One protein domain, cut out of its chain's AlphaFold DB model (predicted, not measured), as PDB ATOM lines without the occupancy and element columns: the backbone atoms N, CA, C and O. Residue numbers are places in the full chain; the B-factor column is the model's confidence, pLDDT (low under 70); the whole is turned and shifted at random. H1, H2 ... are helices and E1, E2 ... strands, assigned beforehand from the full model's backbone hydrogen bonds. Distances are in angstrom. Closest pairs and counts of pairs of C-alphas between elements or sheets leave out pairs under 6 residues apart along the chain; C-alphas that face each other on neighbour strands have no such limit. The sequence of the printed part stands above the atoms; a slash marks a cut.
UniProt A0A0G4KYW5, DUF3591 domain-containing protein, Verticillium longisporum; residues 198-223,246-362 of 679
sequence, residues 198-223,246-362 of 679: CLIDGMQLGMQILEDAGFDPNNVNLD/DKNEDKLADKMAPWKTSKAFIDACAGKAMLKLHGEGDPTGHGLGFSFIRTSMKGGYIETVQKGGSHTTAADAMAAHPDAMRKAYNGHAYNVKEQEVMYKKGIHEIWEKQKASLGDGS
ATOM      1  N   CYS A 198      34.894  40.013 -32.318       96.69
ATOM      2  CA  CYS A 198      34.285  40.311 -31.017       96.69
ATOM      3  C   CYS A 198      35.311  40.419 -29.880       96.69
ATOM      4  O   CYS A 198      35.161  41.258 -28.997       96.69
ATOM      5  N   LEU A 199      36.363  39.596 -29.895       96.69
ATOM      6  CA  LEU A 199      37.442  39.681 -28.910       96.69
ATOM      7  C   LEU A 199      38.265  40.971 -29.073       96.69
ATOM      8  O   LEU A 199      38.657  41.574 -28.077       96.69
ATOM      9  N   ILE A 200      38.513  41.414 -30.309       95.88
ATOM     10  CA  ILE A 200      39.187  42.694 -30.578       95.88
ATOM     11  C   ILE A 200      38.292  43.873 -30.180       95.88
ATOM     12  O   ILE A 200      38.789  44.818 -29.574       95.88
ATOM     13  N   ASP A 201      36.990  43.802 -30.446       95.50
ATOM     14  CA  ASP A 201      36.029  44.822 -30.017       95.50
ATOM     15  C   ASP A 201      35.963  44.892 -28.483       95.50
ATOM     16  O   ASP A 201      35.977  45.977 -27.913       95.50
ATOM     17  N   GLY A 202      35.989  43.744 -27.792       95.75
ATOM     18  CA  GLY A 202      36.068  43.684 -26.330       95.75
ATOM     19  C   GLY A 202      37.340  44.331 -25.771       95.75
ATOM     20  O   GLY A 202      37.294  45.021 -24.755       95.75
ATOM     21  N   MET A 203      38.473  44.173 -26.460       95.38
ATOM     22  CA  MET A 203      39.710  44.886 -26.133       95.38
ATOM     23  C   MET A 203      39.571  46.397 -26.363       95.38
ATOM     24  O   MET A 203      39.947  47.171 -25.487       95.38
ATOM     25  N   GLN A 204      39.032  46.829 -27.506       93.12
ATOM     26  CA  GLN A 204      38.838  48.254 -27.811       93.12
ATOM     27  C   GLN A 204      37.890  48.924 -26.815       93.12
ATOM     28  O   GLN A 204      38.189  50.007 -26.324       93.12
ATOM     29  N   LEU A 205      36.794  48.249 -26.456       93.88
ATOM     30  CA  LEU A 205      35.876  48.704 -25.420       93.88
ATOM     31  C   LEU A 205      36.586  48.827 -24.068       93.88
ATOM     32  O   LEU A 205      36.437  49.840 -23.397       93.88
ATOM     33  N   GLY A 206      37.402  47.839 -23.690       91.44
ATOM     34  CA  GLY A 206      38.206  47.906 -22.469       91.44
ATOM     35  C   GLY A 206      39.161  49.102 -22.447       91.44
ATOM     36  O   GLY A 206      39.250  49.793 -21.438       91.44
ATOM     37  N   MET A 207      39.835  49.388 -23.566       89.25
ATOM     38  CA  MET A 207      40.692  50.573 -23.692       89.25
ATOM     39  C   MET A 207      39.895  51.873 -23.558       89.25
ATOM     40  O   MET A 207      40.325  52.768 -22.835       89.25
ATOM     41  N   GLN A 208      38.737  51.958 -24.216       89.12
ATOM     42  CA  GLN A 208      37.874  53.135 -24.161       89.12
ATOM     43  C   GLN A 208      37.367  53.388 -22.737       89.12
ATOM     44  O   GLN A 208      37.413  54.518 -22.271       89.12
ATOM     45  N   ILE A 209      36.944  52.340 -22.021       86.50
ATOM     46  CA  ILE A 209      36.493  52.445 -20.625       86.50
ATOM     47  C   ILE A 209      37.622  52.953 -19.721       86.50
ATOM     48  O   ILE A 209      37.385  53.817 -18.880       86.50
ATOM     49  N   LEU A 210      38.849  52.451 -19.903       83.62
ATOM     50  CA  LEU A 210      40.012  52.924 -19.148       83.62
ATOM     51  C   LEU A 210      40.298  54.403 -19.424       83.62
ATOM     52  O   LEU A 210      40.485  55.174 -18.485       83.62
ATOM     53  N   GLU A 211      40.278  54.807 -20.695       81.31
ATOM     54  CA  GLU A 211      40.475  56.203 -21.088       81.31
ATOM     55  C   GLU A 211      39.386  57.118 -20.526       81.31
ATOM     56  O   GLU A 211      39.678  58.201 -20.010       81.31
ATOM     57  N   ASP A 212      38.131  56.672 -20.589       79.94
ATOM     58  CA  ASP A 212      36.986  57.420 -20.089       79.94
ATOM     59  C   ASP A 212      37.020  57.596 -18.570       79.94
ATOM     60  O   ASP A 212      36.578  58.639 -18.071       79.94
ATOM     61  N   ALA A 213      37.594  56.628 -17.858       74.06
ATOM     62  CA  ALA A 213      37.845  56.691 -16.427       74.06
ATOM     63  C   ALA A 213      39.118  57.483 -16.054       74.06
ATOM     64  O   ALA A 213      39.408  57.646 -14.874       74.06
ATOM     65  N   GLY A 214      39.851  58.027 -17.034       71.00
ATOM     66  CA  GLY A 214      41.020  58.889 -16.816       71.00
ATOM     67  C   GLY A 214      42.368  58.163 -16.843       71.00
ATOM     68  O   GLY A 214      43.410  58.824 -16.820       71.00
ATOM     69  N   PHE A 215      42.375  56.836 -16.977       73.50
ATOM     70  CA  PHE A 215      43.597  56.037 -17.069       73.50
ATOM     71  C   PHE A 215      44.173  56.100 -18.490       73.50
ATOM     72  O   PHE A 215      43.434  56.154 -19.468       73.50
ATOM     73  N   ASP A 216      45.500  56.104 -18.633       67.81
ATOM     74  CA  ASP A 216      46.147  56.069 -19.951       67.81
ATOM     75  C   ASP A 216      46.235  54.614 -20.460       67.81
ATOM     76  O   ASP A 216      47.039  53.838 -19.929       67.81
ATOM     77  N   PRO A 217      45.479  54.222 -21.509       60.97
ATOM     78  CA  PRO A 217      45.490  52.855 -22.038       60.97
ATOM     79  C   PRO A 217      46.822  52.458 -22.694       60.97
ATOM     80  O   PRO A 217      47.025  51.285 -23.011       60.97
ATOM     81  N   ASN A 218      47.731  53.413 -22.921       58.12
ATOM     82  CA  ASN A 218      49.079  53.161 -23.428       58.12
ATOM     83  C   ASN A 218      50.128  53.063 -22.309       58.12
ATOM     84  O   ASN A 218      51.238  52.601 -22.573       58.12
ATOM     85  N   ASN A 219      49.784  53.492 -21.088       53.19
ATOM     86  CA  ASN A 219      50.634  53.439 -19.894       53.19
ATOM     87  C   ASN A 219      50.103  52.469 -18.823       53.19
ATOM     88  O   ASN A 219      50.688  52.365 -17.745       53.19
ATOM     89  N   VAL A 220      49.017  51.735 -19.102       54.00
ATOM     90  CA  VAL A 220      48.739  50.472 -18.408       54.00
ATOM     91  C   VAL A 220      49.944  49.580 -18.648       54.00
ATOM     92  O   VAL A 220      50.127  49.049 -19.742       54.00
ATOM     93  N   ASN A 221      50.825  49.502 -17.651       46.34
ATOM     94  CA  ASN A 221      52.002  48.651 -17.678       46.34
ATOM     95  C   ASN A 221      51.541  47.220 -18.002       46.34
ATOM     96  O   ASN A 221      50.992  46.496 -17.171       46.34
ATOM     97  N   LEU A 222      51.702  46.852 -19.272       46.31
ATOM     98  CA  LEU A 222      51.606  45.484 -19.776       46.31
ATOM     99  C   LEU A 222      52.932  44.744 -19.557       46.31
ATOM    100  O   LEU A 222      53.025  43.554 -19.858       46.31
ATOM    101  N   ASP A 223      53.937  45.459 -19.057       38.78
ATOM    102  CA  ASP A 223      55.256  44.946 -18.770       38.78
ATOM    103  C   ASP A 223      55.285  44.442 -17.320       38.78
ATOM    104  O   ASP A 223      55.317  45.210 -16.364       38.78
ATOM    105  N   ASP A 246      44.530  57.543  -5.059       45.84
ATOM    106  CA  ASP A 246      44.508  57.689  -6.529       45.84
ATOM    107  C   ASP A 246      45.349  56.584  -7.207       45.84
ATOM    108  O   ASP A 246      44.886  55.900  -8.114       45.84
ATOM    109  N   LYS A 247      46.551  56.294  -6.679       51.69
ATOM    110  CA  LYS A 247      47.401  55.194  -7.174       51.69
ATOM    111  C   LYS A 247      46.782  53.803  -6.994       51.69
ATOM    112  O   LYS A 247      47.220  52.871  -7.665       51.69
ATOM    113  N   ASN A 248      45.868  53.616  -6.044       52.75
ATOM    114  CA  ASN A 248      45.232  52.322  -5.800       52.75
ATOM    115  C   ASN A 248      44.030  52.114  -6.736       52.75
ATOM    116  O   ASN A 248      43.875  51.025  -7.284       52.75
ATOM    117  N   GLU A 249      43.253  53.170  -6.994       56.06
ATOM    118  CA  GLU A 249      42.188  53.176  -8.008       56.06
ATOM    119  C   GLU A 249      42.770  52.990  -9.427       56.06
ATOM    120  O   GLU A 249      42.284  52.136 -10.175       56.06
ATOM    121  N   ASP A 250      43.895  53.655  -9.739       57.66
ATOM    122  CA  ASP A 250      44.696  53.437 -10.962       57.66
ATOM    123  C   ASP A 250      45.097  51.965 -11.152       57.66
ATOM    124  O   ASP A 250      45.052  51.421 -12.259       57.66
ATOM    125  N   LYS A 251      45.468  51.288 -10.060       71.31
ATOM    126  CA  LYS A 251      45.869  49.874 -10.077       71.31
ATOM    127  C   LYS A 251      44.680  48.925 -10.207       71.31
ATOM    128  O   LYS A 251      44.843  47.841 -10.768       71.31
ATOM    129  N   LEU A 252      43.511  49.276  -9.674       79.00
ATOM    130  CA  LEU A 252      42.319  48.435  -9.771       79.00
ATOM    131  C   LEU A 252      41.764  48.426 -11.196       79.00
ATOM    132  O   LEU A 252      41.547  47.352 -11.756       79.00
ATOM    133  N   ALA A 253      41.559  49.601 -11.790       79.19
ATOM    134  CA  ALA A 253      41.003  49.699 -13.136       79.19
ATOM    135  C   ALA A 253      41.861  48.939 -14.156       79.19
ATOM    136  O   ALA A 253      41.344  48.169 -14.966       79.19
ATOM    137  N   ASP A 254      43.185  49.058 -14.036       81.06
ATOM    138  CA  ASP A 254      44.137  48.290 -14.830       81.06
ATOM    139  C   ASP A 254      43.980  46.766 -14.634       81.06
ATOM    140  O   ASP A 254      43.894  46.019 -15.612       81.06
ATOM    141  N   LYS A 255      43.855  46.284 -13.387       86.00
ATOM    142  CA  LYS A 255      43.603  44.857 -13.082       86.00
ATOM    143  C   LYS A 255      42.271  44.348 -13.638       86.00
ATOM    144  O   LYS A 255      42.162  43.155 -13.929       86.00
ATOM    145  N   MET A 256      41.289  45.232 -13.801       88.19
ATOM    146  CA  MET A 256      39.962  44.919 -14.334       88.19
ATOM    147  C   MET A 256      39.892  44.891 -15.861       88.19
ATOM    148  O   MET A 256      38.868  44.484 -16.416       88.19
ATOM    149  N   ALA A 257      40.972  45.253 -16.555       91.94
ATOM    150  CA  ALA A 257      41.002  45.218 -18.007       91.94
ATOM    151  C   ALA A 257      40.642  43.818 -18.553       91.94
ATOM    152  O   ALA A 257      41.125  42.799 -18.039       91.94
ATOM    153  N   PRO A 258      39.835  43.724 -19.629       94.88
ATOM    154  CA  PRO A 258      39.270  42.453 -20.088       94.88
ATOM    155  C   PRO A 258      40.332  41.439 -20.539       94.88
ATOM    156  O   PRO A 258      40.138  40.230 -20.398       94.88
ATOM    157  N   TRP A 259      41.483  41.901 -21.038       94.81
ATOM    158  CA  TRP A 259      42.619  41.030 -21.370       94.81
ATOM    159  C   TRP A 259      43.335  40.469 -20.134       94.81
ATOM    160  O   TRP A 259      43.894  39.378 -20.212       94.81
ATOM    161  N   LYS A 260      43.294  41.158 -18.984       93.69
ATOM    162  CA  LYS A 260      43.863  40.654 -17.722       93.69
ATOM    163  C   LYS A 260      42.910  39.675 -17.043       93.69
ATOM    164  O   LYS A 260      43.318  38.561 -16.718       93.69
ATOM    165  N   THR A 261      41.636  40.037 -16.900       95.44
ATOM    166  CA  THR A 261      40.629  39.202 -16.219       95.44
ATOM    167  C   THR A 261      40.335  37.903 -16.973       95.44
ATOM    168  O   THR A 261      40.323  36.830 -16.369       95.44
ATOM    169  N   SER A 262      40.183  37.948 -18.304       97.44
ATOM    170  CA  SER A 262      39.966  36.728 -19.103       97.44
ATOM    171  C   SER A 262      41.178  35.793 -19.090       97.44
ATOM    172  O   SER A 262      41.014  34.578 -18.956       97.44
ATOM    173  N   LYS A 263      42.399  36.343 -19.158       96.69
ATOM    174  CA  LYS A 263      43.636  35.567 -19.028       96.69
ATOM    175  C   LYS A 263      43.761  34.930 -17.644       96.69
ATOM    176  O   LYS A 263      44.046  33.737 -17.557       96.69
ATOM    177  N   ALA A 264      43.528  35.702 -16.583       96.56
ATOM    178  CA  ALA A 264      43.589  35.217 -15.209       96.56
ATOM    179  C   ALA A 264      42.604  34.063 -14.982       96.56
ATOM    180  O   ALA A 264      42.993  33.032 -14.436       96.56
ATOM    181  N   PHE A 265      41.364  34.192 -15.467       98.06
ATOM    182  CA  PHE A 265      40.356  33.136 -15.369       98.06
ATOM    183  C   PHE A 265      40.775  31.847 -16.092       98.06
ATOM    184  O   PHE A 265      40.681  30.757 -15.524       98.06
ATOM    185  N   ILE A 266      41.278  31.955 -17.327       97.62
ATOM    186  CA  ILE A 266      41.729  30.794 -18.113       97.62
ATOM    187  C   ILE A 266      42.942  30.122 -17.456       97.62
ATOM    188  O   ILE A 266      42.992  28.891 -17.366       97.62
ATOM    189  N   ASP A 267      43.900  30.906 -16.958       97.12
ATOM    190  CA  ASP A 267      45.052  30.383 -16.221       97.12
ATOM    191  C   ASP A 267      44.608  29.680 -14.928       97.12
ATOM    192  O   ASP A 267      45.134  28.614 -14.604       97.12
ATOM    193  N   ALA A 268      43.601  30.209 -14.229       96.12
ATOM    194  CA  ALA A 268      43.051  29.587 -13.030       96.12
ATOM    195  C   ALA A 268      42.283  28.290 -13.323       96.12
ATOM    196  O   ALA A 268      42.453  27.301 -12.611       96.12
ATOM    197  N   CYS A 269      41.533  28.227 -14.429       95.75
ATOM    198  CA  CYS A 269      40.925  26.979 -14.908       95.75
ATOM    199  C   CYS A 269      41.974  25.890 -15.196       95.75
ATOM    200  O   CYS A 269      41.693  24.701 -15.047       95.75
ATOM    201  N   ALA A 270      43.182  26.291 -15.603       94.94
ATOM    202  CA  ALA A 270      44.315  25.400 -15.844       94.94
ATOM    203  C   ALA A 270      45.173  25.124 -14.590       94.94
ATOM    204  O   ALA A 270      46.187  24.434 -14.705       94.94
ATOM    205  N   GLY A 271      44.809  25.665 -13.420       91.88
ATOM    206  CA  GLY A 271      45.572  25.531 -12.173       91.88
ATOM    207  C   GLY A 271      46.900  26.299 -12.152       91.88
ATOM    208  O   GLY A 271      47.776  25.982 -11.354       91.88
ATOM    209  N   LYS A 272      47.081  27.282 -13.046       92.94
ATOM    210  CA  LYS A 272      48.300  28.109 -13.160       92.94
ATOM    211  C   LYS A 272      48.219  29.425 -12.384       92.94
ATOM    212  O   LYS A 272      49.232  30.097 -12.236       92.94
ATOM    213  N   ALA A 273      47.024  29.814 -11.949       91.50
ATOM    214  CA  ALA A 273      46.767  31.032 -11.192       91.50
ATOM    215  C   ALA A 273      45.602  30.818 -10.213       91.50
ATOM    216  O   ALA A 273      44.820  29.878 -10.360       91.50
ATOM    217  N   MET A 274      45.470  31.716  -9.242       91.38
ATOM    218  CA  MET A 274      44.294  31.829  -8.382       91.38
ATOM    219  C   MET A 274      43.643  33.189  -8.600       91.38
ATOM    220  O   MET A 274      44.302  34.151  -9.006       91.38
ATOM    221  N   LEU A 275      42.341  33.258  -8.341       94.31
ATOM    222  CA  LEU A 275      41.559  34.488  -8.424       94.31
ATOM    223  C   LEU A 275      41.236  35.001  -7.018       94.31
ATOM    224  O   LEU A 275      41.215  34.227  -6.065       94.31
ATOM    225  N   LYS A 276      40.960  36.298  -6.879       91.38
ATOM    226  CA  LYS A 276      40.507  36.877  -5.607       91.38
ATOM    227  C   LYS A 276      39.147  36.322  -5.164       91.38
ATOM    228  O   LYS A 276      38.896  36.273  -3.966       91.38
ATOM    229  N   LEU A 277      38.294  35.896  -6.106       91.50
ATOM    230  CA  LEU A 277      36.899  35.446  -5.925       91.50
ATOM    231  C   LEU A 277      35.937  36.516  -5.395       91.50
ATOM    232  O   LEU A 277      34.859  36.665  -5.953       91.50
ATOM    233  N   HIS A 278      36.343  37.298  -4.398       87.88
ATOM    234  CA  HIS A 278      35.561  38.367  -3.783       87.88
ATOM    235  C   HIS A 278      36.236  39.741  -3.943       87.88
ATOM    236  O   HIS A 278      37.360  39.862  -4.449       87.88
ATOM    237  N   GLY A 279      35.546  40.781  -3.473       84.19
ATOM    238  CA  GLY A 279      36.046  42.150  -3.380       84.19
ATOM    239  C   GLY A 279      35.747  42.998  -4.614       84.19
ATOM    240  O   GLY A 279      34.864  42.693  -5.400       84.19
ATOM    241  N   GLU A 280      36.533  44.053  -4.786       82.44
ATOM    242  CA  GLU A 280      36.415  45.105  -5.811       82.44
ATOM    243  C   GLU A 280      36.288  44.640  -7.278       82.44
ATOM    244  O   GLU A 280      35.848  45.407  -8.126       82.44
ATOM    245  N   GLY A 281      36.685  43.402  -7.590       86.88
ATOM    246  CA  GLY A 281      36.560  42.833  -8.935       86.88
ATOM    247  C   GLY A 281      35.298  42.005  -9.165       86.88
ATOM    248  O   GLY A 281      35.129  41.473 -10.262       86.88
ATOM    249  N   ASP A 282      34.446  41.840  -8.148       90.56
ATOM    250  CA  ASP A 282      33.134  41.208  -8.287       90.56
ATOM    251  C   ASP A 282      32.207  42.136  -9.092       90.56
ATOM    252  O   ASP A 282      31.883  43.228  -8.620       90.56
ATOM    253  N   PRO A 283      31.739  41.717 -10.284       90.81
ATOM    254  CA  PRO A 283      30.897  42.555 -11.134       90.81
ATOM    255  C   PRO A 283      29.528  42.872 -10.518       90.81
ATOM    256  O   PRO A 283      28.837  43.761 -11.009       90.81
ATOM    257  N   THR A 284      29.111  42.140  -9.481       87.75
ATOM    258  CA  THR A 284      27.839  42.368  -8.792       87.75
ATOM    259  C   THR A 284      27.967  43.352  -7.638       87.75
ATOM    260  O   THR A 284      26.983  44.003  -7.308       87.75
ATOM    261  N   GLY A 285      29.140  43.455  -7.007       81.38
ATOM    262  CA  GLY A 285      29.355  44.260  -5.801       81.38
ATOM    263  C   GLY A 285      28.734  43.726  -4.507       81.38
ATOM    264  O   GLY A 285      28.814  44.411  -3.491       81.38
ATOM    265  N   HIS A 286      28.130  42.532  -4.524       81.75
ATOM    266  CA  HIS A 286      27.400  41.955  -3.381       81.75
ATOM    267  C   HIS A 286      27.857  40.529  -3.025       81.75
ATOM    268  O   HIS A 286      27.194  39.823  -2.267       81.75
ATOM    269  N   GLY A 287      28.966  40.053  -3.592       84.94
ATOM    270  CA  GLY A 287      29.444  38.684  -3.407       84.94
ATOM    271  C   GLY A 287      28.615  37.637  -4.154       84.94
ATOM    272  O   GLY A 287      28.657  36.461  -3.790       84.94
ATOM    273  N   LEU A 288      27.854  38.051  -5.174       91.50
ATOM    274  CA  LEU A 288      27.042  37.172  -6.027       91.50
ATOM    275  C   LEU A 288      27.755  36.800  -7.336       91.50
ATOM    276  O   LEU A 288      27.211  36.046  -8.143       91.50
ATOM    277  N   GLY A 289      28.956  37.332  -7.556       93.50
ATOM    278  CA  GLY A 289      29.800  37.044  -8.704       93.50
ATOM    279  C   GLY A 289      31.254  36.825  -8.299       93.50
ATOM    280  O   GLY A 289      31.703  37.173  -7.209       93.50
ATOM    281  N   PHE A 290      32.001  36.218  -9.209       96.56
ATOM    282  CA  PHE A 290      33.422  35.963  -9.077       96.56
ATOM    283  C   PHE A 290      34.240  37.185  -9.490       96.56
ATOM    284  O   PHE A 290      34.181  37.636 -10.635       96.56
ATOM    285  N   SER A 291      35.112  37.638  -8.597       95.25
ATOM    286  CA  SER A 291      36.220  38.521  -8.946       95.25
ATOM    287  C   SER A 291      37.299  37.754  -9.707       95.25
ATOM    288  O   SER A 291      37.943  36.853  -9.162       95.25
ATOM    289  N   PHE A 292      37.523  38.132 -10.969       97.00
ATOM    290  CA  PHE A 292      38.555  37.549 -11.839       97.00
ATOM    291  C   PHE A 292      39.924  38.226 -11.720       97.00
ATOM    292  O   PHE A 292      40.812  37.995 -12.542       97.00
ATOM    293  N   ILE A 293      40.127  39.045 -10.686       92.88
ATOM    294  CA  ILE A 293      41.438  39.617 -10.386       92.88
ATOM    295  C   ILE A 293      42.371  38.490  -9.928       92.88
ATOM    296  O   ILE A 293      42.024  37.716  -9.036       92.88
ATOM    297  N   ARG A 294      43.563  38.401 -10.524       90.94
ATOM    298  CA  ARG A 294      44.598  37.433 -10.131       90.94
ATOM    299  C   ARG A 294      45.065  37.688  -8.688       90.94
ATOM    300  O   ARG A 294      45.208  38.835  -8.270       90.94
ATOM    301  N   THR A 295      45.331  36.614  -7.948       86.94
ATOM    302  CA  THR A 295      45.990  36.638  -6.633       86.94
ATOM    303  C   THR A 295      47.140  35.629  -6.578       86.94
ATOM    304  O   THR A 295      47.222  34.717  -7.409       86.94
ATOM    305  N   SER A 296      48.035  35.790  -5.601       82.50
ATOM    306  CA  SER A 296      49.190  34.911  -5.420       82.50
ATOM    307  C   SER A 296      48.763  33.498  -5.008       82.50
ATOM    308  O   SER A 296      48.012  33.297  -4.050       82.50
ATOM    309  N   MET A 297      49.328  32.501  -5.697       80.06
ATOM    310  CA  MET A 297      49.233  31.082  -5.326       80.06
ATOM    311  C   MET A 297      49.882  30.798  -3.965       80.06
ATOM    312  O   MET A 297      49.609  29.770  -3.351       80.06
ATOM    313  N   LYS A 298      50.771  31.690  -3.509       76.38
ATOM    314  CA  LYS A 298      51.561  31.526  -2.295       76.38
ATOM    315  C   LYS A 298      50.962  32.302  -1.117       76.38
ATOM    316  O   LYS A 298      51.537  33.288  -0.675       76.38
ATOM    317  N   GLY A 299      49.783  31.902  -0.644       64.88
ATOM    318  CA  GLY A 299      49.129  32.534   0.509       64.88
ATOM    319  C   GLY A 299      48.292  33.780   0.198       64.88
ATOM    320  O   GLY A 299      47.519  34.208   1.052       64.88
ATOM    321  N   GLY A 300      48.346  34.312  -1.030       70.31
ATOM    322  CA  GLY A 300      47.634  35.542  -1.401       70.31
ATOM    323  C   GLY A 300      46.112  35.466  -1.251       70.31
ATOM    324  O   GLY A 300      45.473  36.466  -0.940       70.31
ATOM    325  N   TYR A 301      45.507  34.283  -1.415       72.31
ATOM    326  CA  TYR A 301      44.064  34.129  -1.193       72.31
ATOM    327  C   TYR A 301      43.683  34.244   0.294       72.31
ATOM    328  O   TYR A 301      42.715  34.926   0.628       72.31
ATOM    329  N   ILE A 302      44.465  33.636   1.197       66.31
ATOM    330  CA  ILE A 302      44.221  33.713   2.651       66.31
ATOM    331  C   ILE A 302      44.311  35.167   3.116       66.31
ATOM    332  O   ILE A 302      43.434  35.638   3.837       66.31
ATOM    333  N   GLU A 303      45.315  35.897   2.636       59.06
ATOM    334  CA  GLU A 303      45.480  37.316   2.938       59.06
ATOM    335  C   GLU A 303      44.279  38.152   2.469       59.06
ATOM    336  O   GLU A 303      43.783  38.994   3.218       59.06
ATOM    337  N   THR A 304      43.758  37.895   1.262       60.41
ATOM    338  CA  THR A 304      42.581  38.620   0.750       60.41
ATOM    339  C   THR A 304      41.309  38.337   1.544       60.41
ATOM    340  O   THR A 304      40.549  39.265   1.813       60.41
ATOM    341  N   VAL A 305      41.089  37.088   1.965       61.25
ATOM    342  CA  VAL A 305      39.921  36.708   2.776       61.25
ATOM    343  C   VAL A 305      40.019  37.306   4.183       61.25
ATOM    344  O   VAL A 305      39.030  37.805   4.710       61.25
ATOM    345  N   GLN A 306      41.216  37.320   4.774       56.91
ATOM    346  CA  GLN A 306      41.446  37.867   6.114       56.91
ATOM    347  C   GLN A 306      41.404  39.401   6.161       56.91
ATOM    348  O   GLN A 306      40.922  39.963   7.141       56.91
ATOM    349  N   LYS A 307      41.875  40.094   5.116       53.19
ATOM    350  CA  LYS A 307      41.826  41.565   5.032       53.19
ATOM    351  C   LYS A 307      40.473  42.103   4.545       53.19
ATOM    352  O   LYS A 307      40.149  43.249   4.833       53.19
ATOM    353  N   GLY A 308      39.689  41.304   3.817       45.12
ATOM    354  CA  GLY A 308      38.441  41.728   3.168       45.12
ATOM    355  C   GLY A 308      37.148  41.539   3.971       45.12
ATOM    356  O   GLY A 308      36.087  41.828   3.429       45.12
ATOM    357  N   GLY A 309      37.206  41.044   5.217       41.06
ATOM    358  CA  GLY A 309      36.011  40.691   6.008       41.06
ATOM    359  C   GLY A 309      35.778  41.465   7.315       41.06
ATOM    360  O   GLY A 309      34.666  41.451   7.825       41.06
ATOM    361  N   SER A 310      36.782  42.133   7.886       32.31
ATOM    362  CA  SER A 310      36.646  42.956   9.101       32.31
ATOM    363  C   SER A 310      37.966  43.677   9.372       32.31
ATOM    364  O   SER A 310      39.035  43.102   9.181       32.31
ATOM    365  N   HIS A 311      37.917  44.903   9.895       34.91
ATOM    366  CA  HIS A 311      39.088  45.652  10.375       34.91
ATOM    367  C   HIS A 311      39.676  45.108  11.697       34.91
ATOM    368  O   HIS A 311      40.289  45.853  12.459       34.91
ATOM    369  N   THR A 312      39.527  43.815  11.991       35.28
ATOM    370  CA  THR A 312      40.046  43.208  13.220       35.28
ATOM    371  C   THR A 312      40.666  41.827  12.989       35.28
ATOM    372  O   THR A 312      40.020  40.867  12.581       35.28
ATOM    373  N   THR A 313      41.966  41.784  13.300       44.81
ATOM    374  CA  THR A 313      42.709  40.689  13.947       44.81
ATOM    375  C   THR A 313      42.806  39.326  13.250       44.81
ATOM    376  O   THR A 313      42.537  38.292  13.853       44.81
ATOM    377  N   ALA A 314      43.343  39.300  12.028       42.22
ATOM    378  CA  ALA A 314      44.260  38.222  11.617       42.22
ATOM    379  C   ALA A 314      45.727  38.683  11.687       42.22
ATOM    380  O   ALA A 314      46.604  37.911  12.061       42.22
ATOM    381  N   ALA A 315      45.981  39.972  11.428       44.19
ATOM    382  CA  ALA A 315      47.292  40.594  11.614       44.19
ATOM    383  C   ALA A 315      47.772  40.534  13.081       44.19
ATOM    384  O   ALA A 315      48.933  40.220  13.316       44.19
ATOM    385  N   ASP A 316      46.876  40.712  14.063       42.91
ATOM    386  CA  ASP A 316      47.201  40.561  15.498       42.91
ATOM    387  C   ASP A 316      47.446  39.101  15.915       42.91
ATOM    388  O   ASP A 316      48.306  38.829  16.749       42.91
ATOM    389  N   ALA A 317      46.746  38.136  15.306       43.53
ATOM    390  CA  ALA A 317      46.993  36.714  15.554       43.53
ATOM    391  C   ALA A 317      48.328  36.249  14.936       43.53
ATOM    392  O   ALA A 317      49.020  35.410  15.513       43.53
ATOM    393  N   MET A 318      48.718  36.831  13.795       47.75
ATOM    394  CA  MET A 318      50.012  36.605  13.138       47.75
ATOM    395  C   MET A 318      51.182  37.290  13.864       47.75
ATOM    396  O   MET A 318      52.291  36.758  13.857       47.75
ATOM    397  N   ALA A 319      50.943  38.425  14.531       50.66
ATOM    398  CA  ALA A 319      51.950  39.133  15.325       50.66
ATOM    399  C   ALA A 319      52.262  38.446  16.668       50.66
ATOM    400  O   ALA A 319      53.364  38.604  17.192       50.66
ATOM    401  N   ALA A 320      51.326  37.663  17.218       48.25
ATOM    402  CA  ALA A 320      51.473  37.064  18.544       48.25
ATOM    403  C   ALA A 320      52.523  35.935  18.611       48.25
ATOM    404  O   ALA A 320      53.222  35.836  19.617       48.25
ATOM    405  N   HIS A 321      52.684  35.104  17.566       45.66
ATOM    406  CA  HIS A 321      53.642  33.978  17.571       45.66
ATOM    407  C   HIS A 321      54.221  33.621  16.177       45.66
ATOM    408  O   HIS A 321      53.961  32.528  15.656       45.66
ATOM    409  N   PRO A 322      55.060  34.483  15.573       50.19
ATOM    410  CA  PRO A 322      55.654  34.239  14.252       50.19
ATOM    411  C   PRO A 322      56.554  32.988  14.201       50.19
ATOM    412  O   PRO A 322      56.542  32.257  13.210       50.19
ATOM    413  N   ASP A 323      57.278  32.675  15.280       50.94
ATOM    414  CA  ASP A 323      58.243  31.561  15.315       50.94
ATOM    415  C   ASP A 323      57.596  30.177  15.500       50.94
ATOM    416  O   ASP A 323      58.082  29.179  14.960       50.94
ATOM    417  N   ALA A 324      56.468  30.101  16.216       53.19
ATOM    418  CA  ALA A 324      55.728  28.851  16.410       53.19
ATOM    419  C   ALA A 324      55.068  28.382  15.103       53.19
ATOM    420  O   ALA A 324      55.053  27.190  14.791       53.19
ATOM    421  N   MET A 325      54.590  29.336  14.302       51.44
ATOM    422  CA  MET A 325      53.928  29.077  13.027       51.44
ATOM    423  C   MET A 325      54.942  28.696  11.935       51.44
ATOM    424  O   MET A 325      54.751  27.713  11.221       51.44
ATOM    425  N   ARG A 326      56.096  29.378  11.878       54.06
ATOM    426  CA  ARG A 326      57.196  29.059  10.945       54.06
ATOM    427  C   ARG A 326      57.750  27.641  11.138       54.06
ATOM    428  O   ARG A 326      58.127  26.990  10.162       54.06
ATOM    429  N   LYS A 327      57.753  27.153  12.385       53.84
ATOM    430  CA  LYS A 327      58.173  25.794  12.765       53.84
ATOM    431  C   LYS A 327      57.106  24.730  12.465       53.84
ATOM    432  O   LYS A 327      57.470  23.603  12.146       53.84
ATOM    433  N   ALA A 328      55.819  25.085  12.514       57.22
ATOM    434  CA  ALA A 328      54.700  24.197  12.173       57.22
ATOM    435  C   ALA A 328      54.488  24.029  10.654       57.22
ATOM    436  O   ALA A 328      54.043  22.974  10.208       57.22
ATOM    437  N   TYR A 329      54.845  25.039   9.852       55.66
ATOM    438  CA  TYR A 329      54.642  25.055   8.395       55.66
ATOM    439  C   TYR A 329      55.924  24.864   7.575       55.66
ATOM    440  O   TYR A 329      56.006  25.303   6.426       55.66
ATOM    441  N   ASN A 330      56.931  24.183   8.135       54.03
ATOM    442  CA  ASN A 330      58.155  23.809   7.414       54.03
ATOM    443  C   ASN A 330      58.877  25.004   6.738       54.03
ATOM    444  O   ASN A 330      59.514  24.844   5.699       54.03
ATOM    445  N   GLY A 331      58.779  26.208   7.315       54.97
ATOM    446  CA  GLY A 331      59.404  27.424   6.782       54.97
ATOM    447  C   GLY A 331      58.564  28.241   5.788       54.97
ATOM    448  O   GLY A 331      59.024  29.304   5.371       54.97
ATOM    449  N   HIS A 332      57.343  27.819   5.442       55.31
ATOM    450  CA  HIS A 332      56.402  28.615   4.641       55.31
ATOM    451  C   HIS A 332      55.403  29.366   5.535       55.31
ATOM    452  O   HIS A 332      54.948  28.840   6.542       55.31
ATOM    453  N   ALA A 333      55.048  30.604   5.174       56.50
ATOM    454  CA  ALA A 333      54.151  31.452   5.971       56.50
ATOM    455  C   ALA A 333      52.668  31.008   5.951       56.50
ATOM    456  O   ALA A 333      51.851  31.579   6.665       56.50
ATOM    457  N   TYR A 334      52.303  30.013   5.135       63.56
ATOM    458  CA  TYR A 334      50.919  29.585   4.917       63.56
ATOM    459  C   TYR A 334      50.839  28.094   4.550       63.56
ATOM    460  O   TYR A 334      51.774  27.514   3.989       63.56
ATOM    461  N   ASN A 335      49.690  27.473   4.826       76.75
ATOM    462  CA  ASN A 335      49.410  26.082   4.481       76.75
ATOM    463  C   ASN A 335      48.702  25.984   3.124       76.75
ATOM    464  O   ASN A 335      47.525  26.321   3.003       76.75
ATOM    465  N   VAL A 336      49.402  25.476   2.104       77.69
ATOM    466  CA  VAL A 336      48.869  25.315   0.736       77.69
ATOM    467  C   VAL A 336      47.575  24.492   0.721       77.69
ATOM    468  O   VAL A 336      46.614  24.867   0.055       77.69
ATOM    469  N   LYS A 337      47.510  23.395   1.493       82.62
ATOM    470  CA  LYS A 337      46.318  22.531   1.532       82.62
ATOM    471  C   LYS A 337      45.117  23.252   2.133       82.62
ATOM    472  O   LYS A 337      44.000  23.099   1.654       82.62
ATOM    473  N   GLU A 338      45.348  24.035   3.178       82.25
ATOM    474  CA  GLU A 338      44.297  24.811   3.831       82.25
ATOM    475  C   GLU A 338      43.783  25.928   2.915       82.25
ATOM    476  O   GLU A 338      42.573  26.086   2.753       82.25
ATOM    477  N   GLN A 339      44.695  26.622   2.224       82.94
ATOM    478  CA  GLN A 339      44.357  27.620   1.210       82.94
ATOM    479  C   GLN A 339      43.489  27.022   0.094       82.94
ATOM    480  O   GLN A 339      42.479  27.617  -0.278       82.94
ATOM    481  N   GLU A 340      43.841  25.841  -0.422       87.31
ATOM    482  CA  GLU A 340      43.054  25.150  -1.451       87.31
ATOM    483  C   GLU A 340      41.644  24.785  -0.969       87.31
ATOM    484  O   GLU A 340      40.680  24.914  -1.729       87.31
ATOM    485  N   VAL A 341      41.504  24.340   0.285       89.06
ATOM    486  CA  VAL A 341      40.199  24.019   0.884       89.06
ATOM    487  C   VAL A 341      39.344  25.278   1.025       89.06
ATOM    488  O   VAL A 341      38.187  25.274   0.601       89.06
ATOM    489  N   MET A 342      39.908  26.372   1.547       87.38
ATOM    490  CA  MET A 342      39.199  27.654   1.655       87.38
ATOM    491  C   MET A 342      38.799  28.205   0.284       87.38
ATOM    492  O   MET A 342      37.693  28.717   0.122       87.38
ATOM    493  N   TYR A 343      39.674  28.075  -0.715       91.88
ATOM    494  CA  TYR A 343      39.411  28.529  -2.079       91.88
ATOM    495  C   TYR A 343      38.249  27.766  -2.719       91.88
ATOM    496  O   TYR A 343      37.318  28.374  -3.241       91.88
ATOM    497  N   LYS A 344      38.246  26.430  -2.611       92.69
ATOM    498  CA  LYS A 344      37.135  25.595  -3.097       92.69
ATOM    499  C   LYS A 344      35.820  25.922  -2.390       92.69
ATOM    500  O   LYS A 344      34.784  25.982  -3.047       92.69
ATOM    501  N   LYS A 345      35.863  26.167  -1.075       93.00
ATOM    502  CA  LYS A 345      34.684  26.574  -0.300       93.00
ATOM    503  C   LYS A 345      34.127  27.916  -0.785       93.00
ATOM    504  O   LYS A 345      32.931  27.996  -1.042       93.00
ATOM    505  N   GLY A 346      34.983  28.927  -0.958       91.69
ATOM    506  CA  GLY A 346      34.575  30.244  -1.460       91.69
ATOM    507  C   GLY A 346      33.971  30.169  -2.862       91.69
ATOM    508  O   GLY A 346      32.933  30.767  -3.126       91.69
ATOM    509  N   ILE A 347      34.552  29.345  -3.741       95.88
ATOM    510  CA  ILE A 347      33.981  29.107  -5.066       95.88
ATOM    511  C   ILE A 347      32.571  28.518  -4.980       95.88
ATOM    512  O   ILE A 347      31.662  29.001  -5.656       95.88
ATOM    513  N   HIS A 348      32.400  27.467  -4.175       95.75
ATOM    514  CA  HIS A 348      31.107  26.812  -4.014       95.75
ATOM    515  C   HIS A 348      30.058  27.787  -3.470       95.75
ATOM    516  O   HIS A 348      28.946  27.841  -3.984       95.75
ATOM    517  N   GLU A 349      30.426  28.607  -2.485       95.19
ATOM    518  CA  GLU A 349      29.536  29.612  -1.907       95.19
ATOM    519  C   GLU A 349      29.055  30.633  -2.947       95.19
ATOM    520  O   GLU A 349      27.848  30.841  -3.073       95.19
ATOM    521  N   ILE A 350      29.966  31.224  -3.730       95.81
ATOM    522  CA  ILE A 350      29.597  32.174  -4.794       95.81
ATOM    523  C   ILE A 350      28.711  31.487  -5.836       95.81
ATOM    524  O   ILE A 350      27.683  32.035  -6.224       95.81
ATOM    525  N   TRP A 351      29.071  30.274  -6.266       97.12
ATOM    526  CA  TRP A 351      28.304  29.522  -7.261       97.12
ATOM    527  C   TRP A 351      26.865  29.251  -6.808       97.12
ATOM    528  O   TRP A 351      25.923  29.456  -7.576       97.12
ATOM    529  N   GLU A 352      26.666  28.801  -5.567       96.69
ATOM    530  CA  GLU A 352      25.323  28.567  -5.031       96.69
ATOM    531  C   GLU A 352      24.552  29.882  -4.840       96.69
ATOM    532  O   GLU A 352      23.385  29.940  -5.229       96.69
ATOM    533  N   LYS A 353      25.194  30.949  -4.337       95.50
ATOM    534  CA  LYS A 353      24.566  32.277  -4.195       95.50
ATOM    535  C   LYS A 353      24.128  32.858  -5.537       95.50
ATOM    536  O   LYS A 353      23.000  33.331  -5.658       95.50
ATOM    537  N   GLN A 354      24.982  32.776  -6.556       96.00
ATOM    538  CA  GLN A 354      24.667  33.234  -7.907       96.00
ATOM    539  C   GLN A 354      23.462  32.472  -8.472       96.00
ATOM    540  O   GLN A 354      22.531  33.083  -8.993       96.00
ATOM    541  N   LYS A 355      23.452  31.137  -8.355       95.75
ATOM    542  CA  LYS A 355      22.328  30.314  -8.825       95.75
ATOM    543  C   LYS A 355      21.031  30.617  -8.085       95.75
ATOM    544  O   LYS A 355      19.989  30.688  -8.726       95.75
ATOM    545  N   ALA A 356      21.090  30.767  -6.762       95.12
ATOM    546  CA  ALA A 356      19.921  31.074  -5.951       95.12
ATOM    547  C   ALA A 356      19.349  32.451  -6.314       95.12
ATOM    548  O   ALA A 356      18.154  32.564  -6.553       95.12
ATOM    549  N   SER A 357      20.211  33.463  -6.438       94.19
ATOM    550  CA  SER A 357      19.807  34.831  -6.775       94.19
ATOM    551  C   SER A 357      19.222  34.942  -8.186       94.19
ATOM    552  O   SER A 357      18.145  35.496  -8.368       94.19
ATOM    553  N   LEU A 358      19.886  34.372  -9.197       95.38
ATOM    554  CA  LEU A 358      19.434  34.487 -10.590       95.38
ATOM    555  C   LEU A 358      18.303  33.513 -10.949       95.38
ATOM    556  O   LEU A 358      17.637  33.701 -11.967       95.38
ATOM    557  N   GLY A 359      18.107  32.462 -10.149       94.50
ATOM    558  CA  GLY A 359      16.994  31.521 -10.274       94.50
ATOM    559  C   GLY A 359      15.728  31.947  -9.526       94.50
ATOM    560  O   GLY A 359      14.693  31.310  -9.705       94.50
ATOM    561  N   ASP A 360      15.800  32.994  -8.703       92.88
ATOM    562  CA  ASP A 360      14.664  33.534  -7.957       92.88
ATOM    563  C   ASP A 360      13.698  34.262  -8.901       92.88
ATOM    564  O   ASP A 360      13.976  35.363  -9.369       92.88
ATOM    565  N   GLY A 361      12.571  33.615  -9.210       87.19
ATOM    566  CA  GLY A 361      11.504  34.173 -10.043       87.19
ATOM    567  C   GLY A 361      10.488  35.022  -9.278       87.19
ATOM    568  O   GLY A 361       9.445  35.346  -9.846       87.19
ATOM    569  N   SER A 362      10.729  35.323  -7.997       86.31
ATOM    570  CA  SER A 362       9.845  36.206  -7.238       86.31
ATOM    571  C   SER A 362       9.928  37.640  -7.759       86.31
ATOM    572  O   SER A 362      11.005  38.171  -8.040       86.31
TER     573      SER A 362
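This is residues 198 to 223 and 246 to 362 of the 679 residues of the protein "DUF3591 domain-containing protein" of Verticillium longisporum (UniProt A0A0G4KYW5). A small two-stranded hairpin, E1 and E2, sits in the middle, with H3 packed across it, H4 packed on it at another side, mainly by E1, and the long helix H7 running past E1 and away to one extreme of the outline. H1 and H2, nearly antiparallel, lie beyond the beginning of H3, while H5 and H6 make an excursion far from the middle, between H4 and H7. The printed part has 143 residues with seven named helices and two named strands, in the order H1 H2 H3 E1 E2 H4 H5 H6 H7; the sheet, E1 - E2, is antiparallel, and the class is mostly helix. The whole is only just loose, close to compact, with a radius of gyration of the C-alphas of 17.7 A and spans of 52 by 45 by 32 A.

H1, residues 198 to 212, is close but not clearly touching to H2, residues 246 to 255: they run opposite ways at a shallow tilt of 5 degrees, and their closest C-alphas, of Leu 210 and Ala 253, are 6.9 A apart. With residues 202 to 206 alone H1 touches H3, residues 258 to 269, at a steep tilt of 56 degrees; the closest C-alphas, of Gly 206 and Pro 258, are 6.0 A apart. Strands E1, residues 274 to 277, and E2, residues 291 to 295, form a hairpin, with N 276 and O 293 at 2.8 A and N 295 and O 274 at 2.9 A, within hydrogen-bond range. The closest C-alphas of H3 and E2, of Thr 261 and Phe 292, are 5.1 A apart. H4, residues 300 to 307, comes nearest to E1 at the C-alphas of Tyr 301 and Lys 276, 6.3 A apart. H5, residues 315 to 320, is only just apart from H4, at 8.5 A, and H5 and H6, residues 322 to 328, meet only through their link. H7, residues 336 to 359, touches H4 with residues 339 to 343 alone, the closest C-alphas being those of Gln 339 and Ile 302, 6.3 A apart, at a steep tilt of 67 degrees. H6 and H7 are apart. Every O i to N i+4 pair is within hydrogen-bond range in H1, H2, H4, H5, H6 and H7, and 7 of 8 are in H3.

H1 begins at C-alpha 198 (34.285, 40.311, -31.017) and is 20.5 A long; H2 is 14.4 A and H3 16.4 A. E1 spans 8.6 A and E2, from C-alpha 291 (36.220, 38.521, -8.946), 10.2 A. H4 is 10.6 A, H5 8.8 A and H6 10.3 A. H7, 34.3 A, ends at C-alpha 359 (16.994, 31.521, -10.274).

The two farthest C-alphas, of Asp 323 and Ser 362, are 53.6 A apart. Residues 224 to 245 are cut out, and C-alphas 223 and 246 are 20.7 A apart across the cut. The link from E1 to E2, 13 residues, is long. Mean pLDDT of the printed part is 76.9; residues 216 to 223, 246 to 250, 299 and 302 to 334 are under 70.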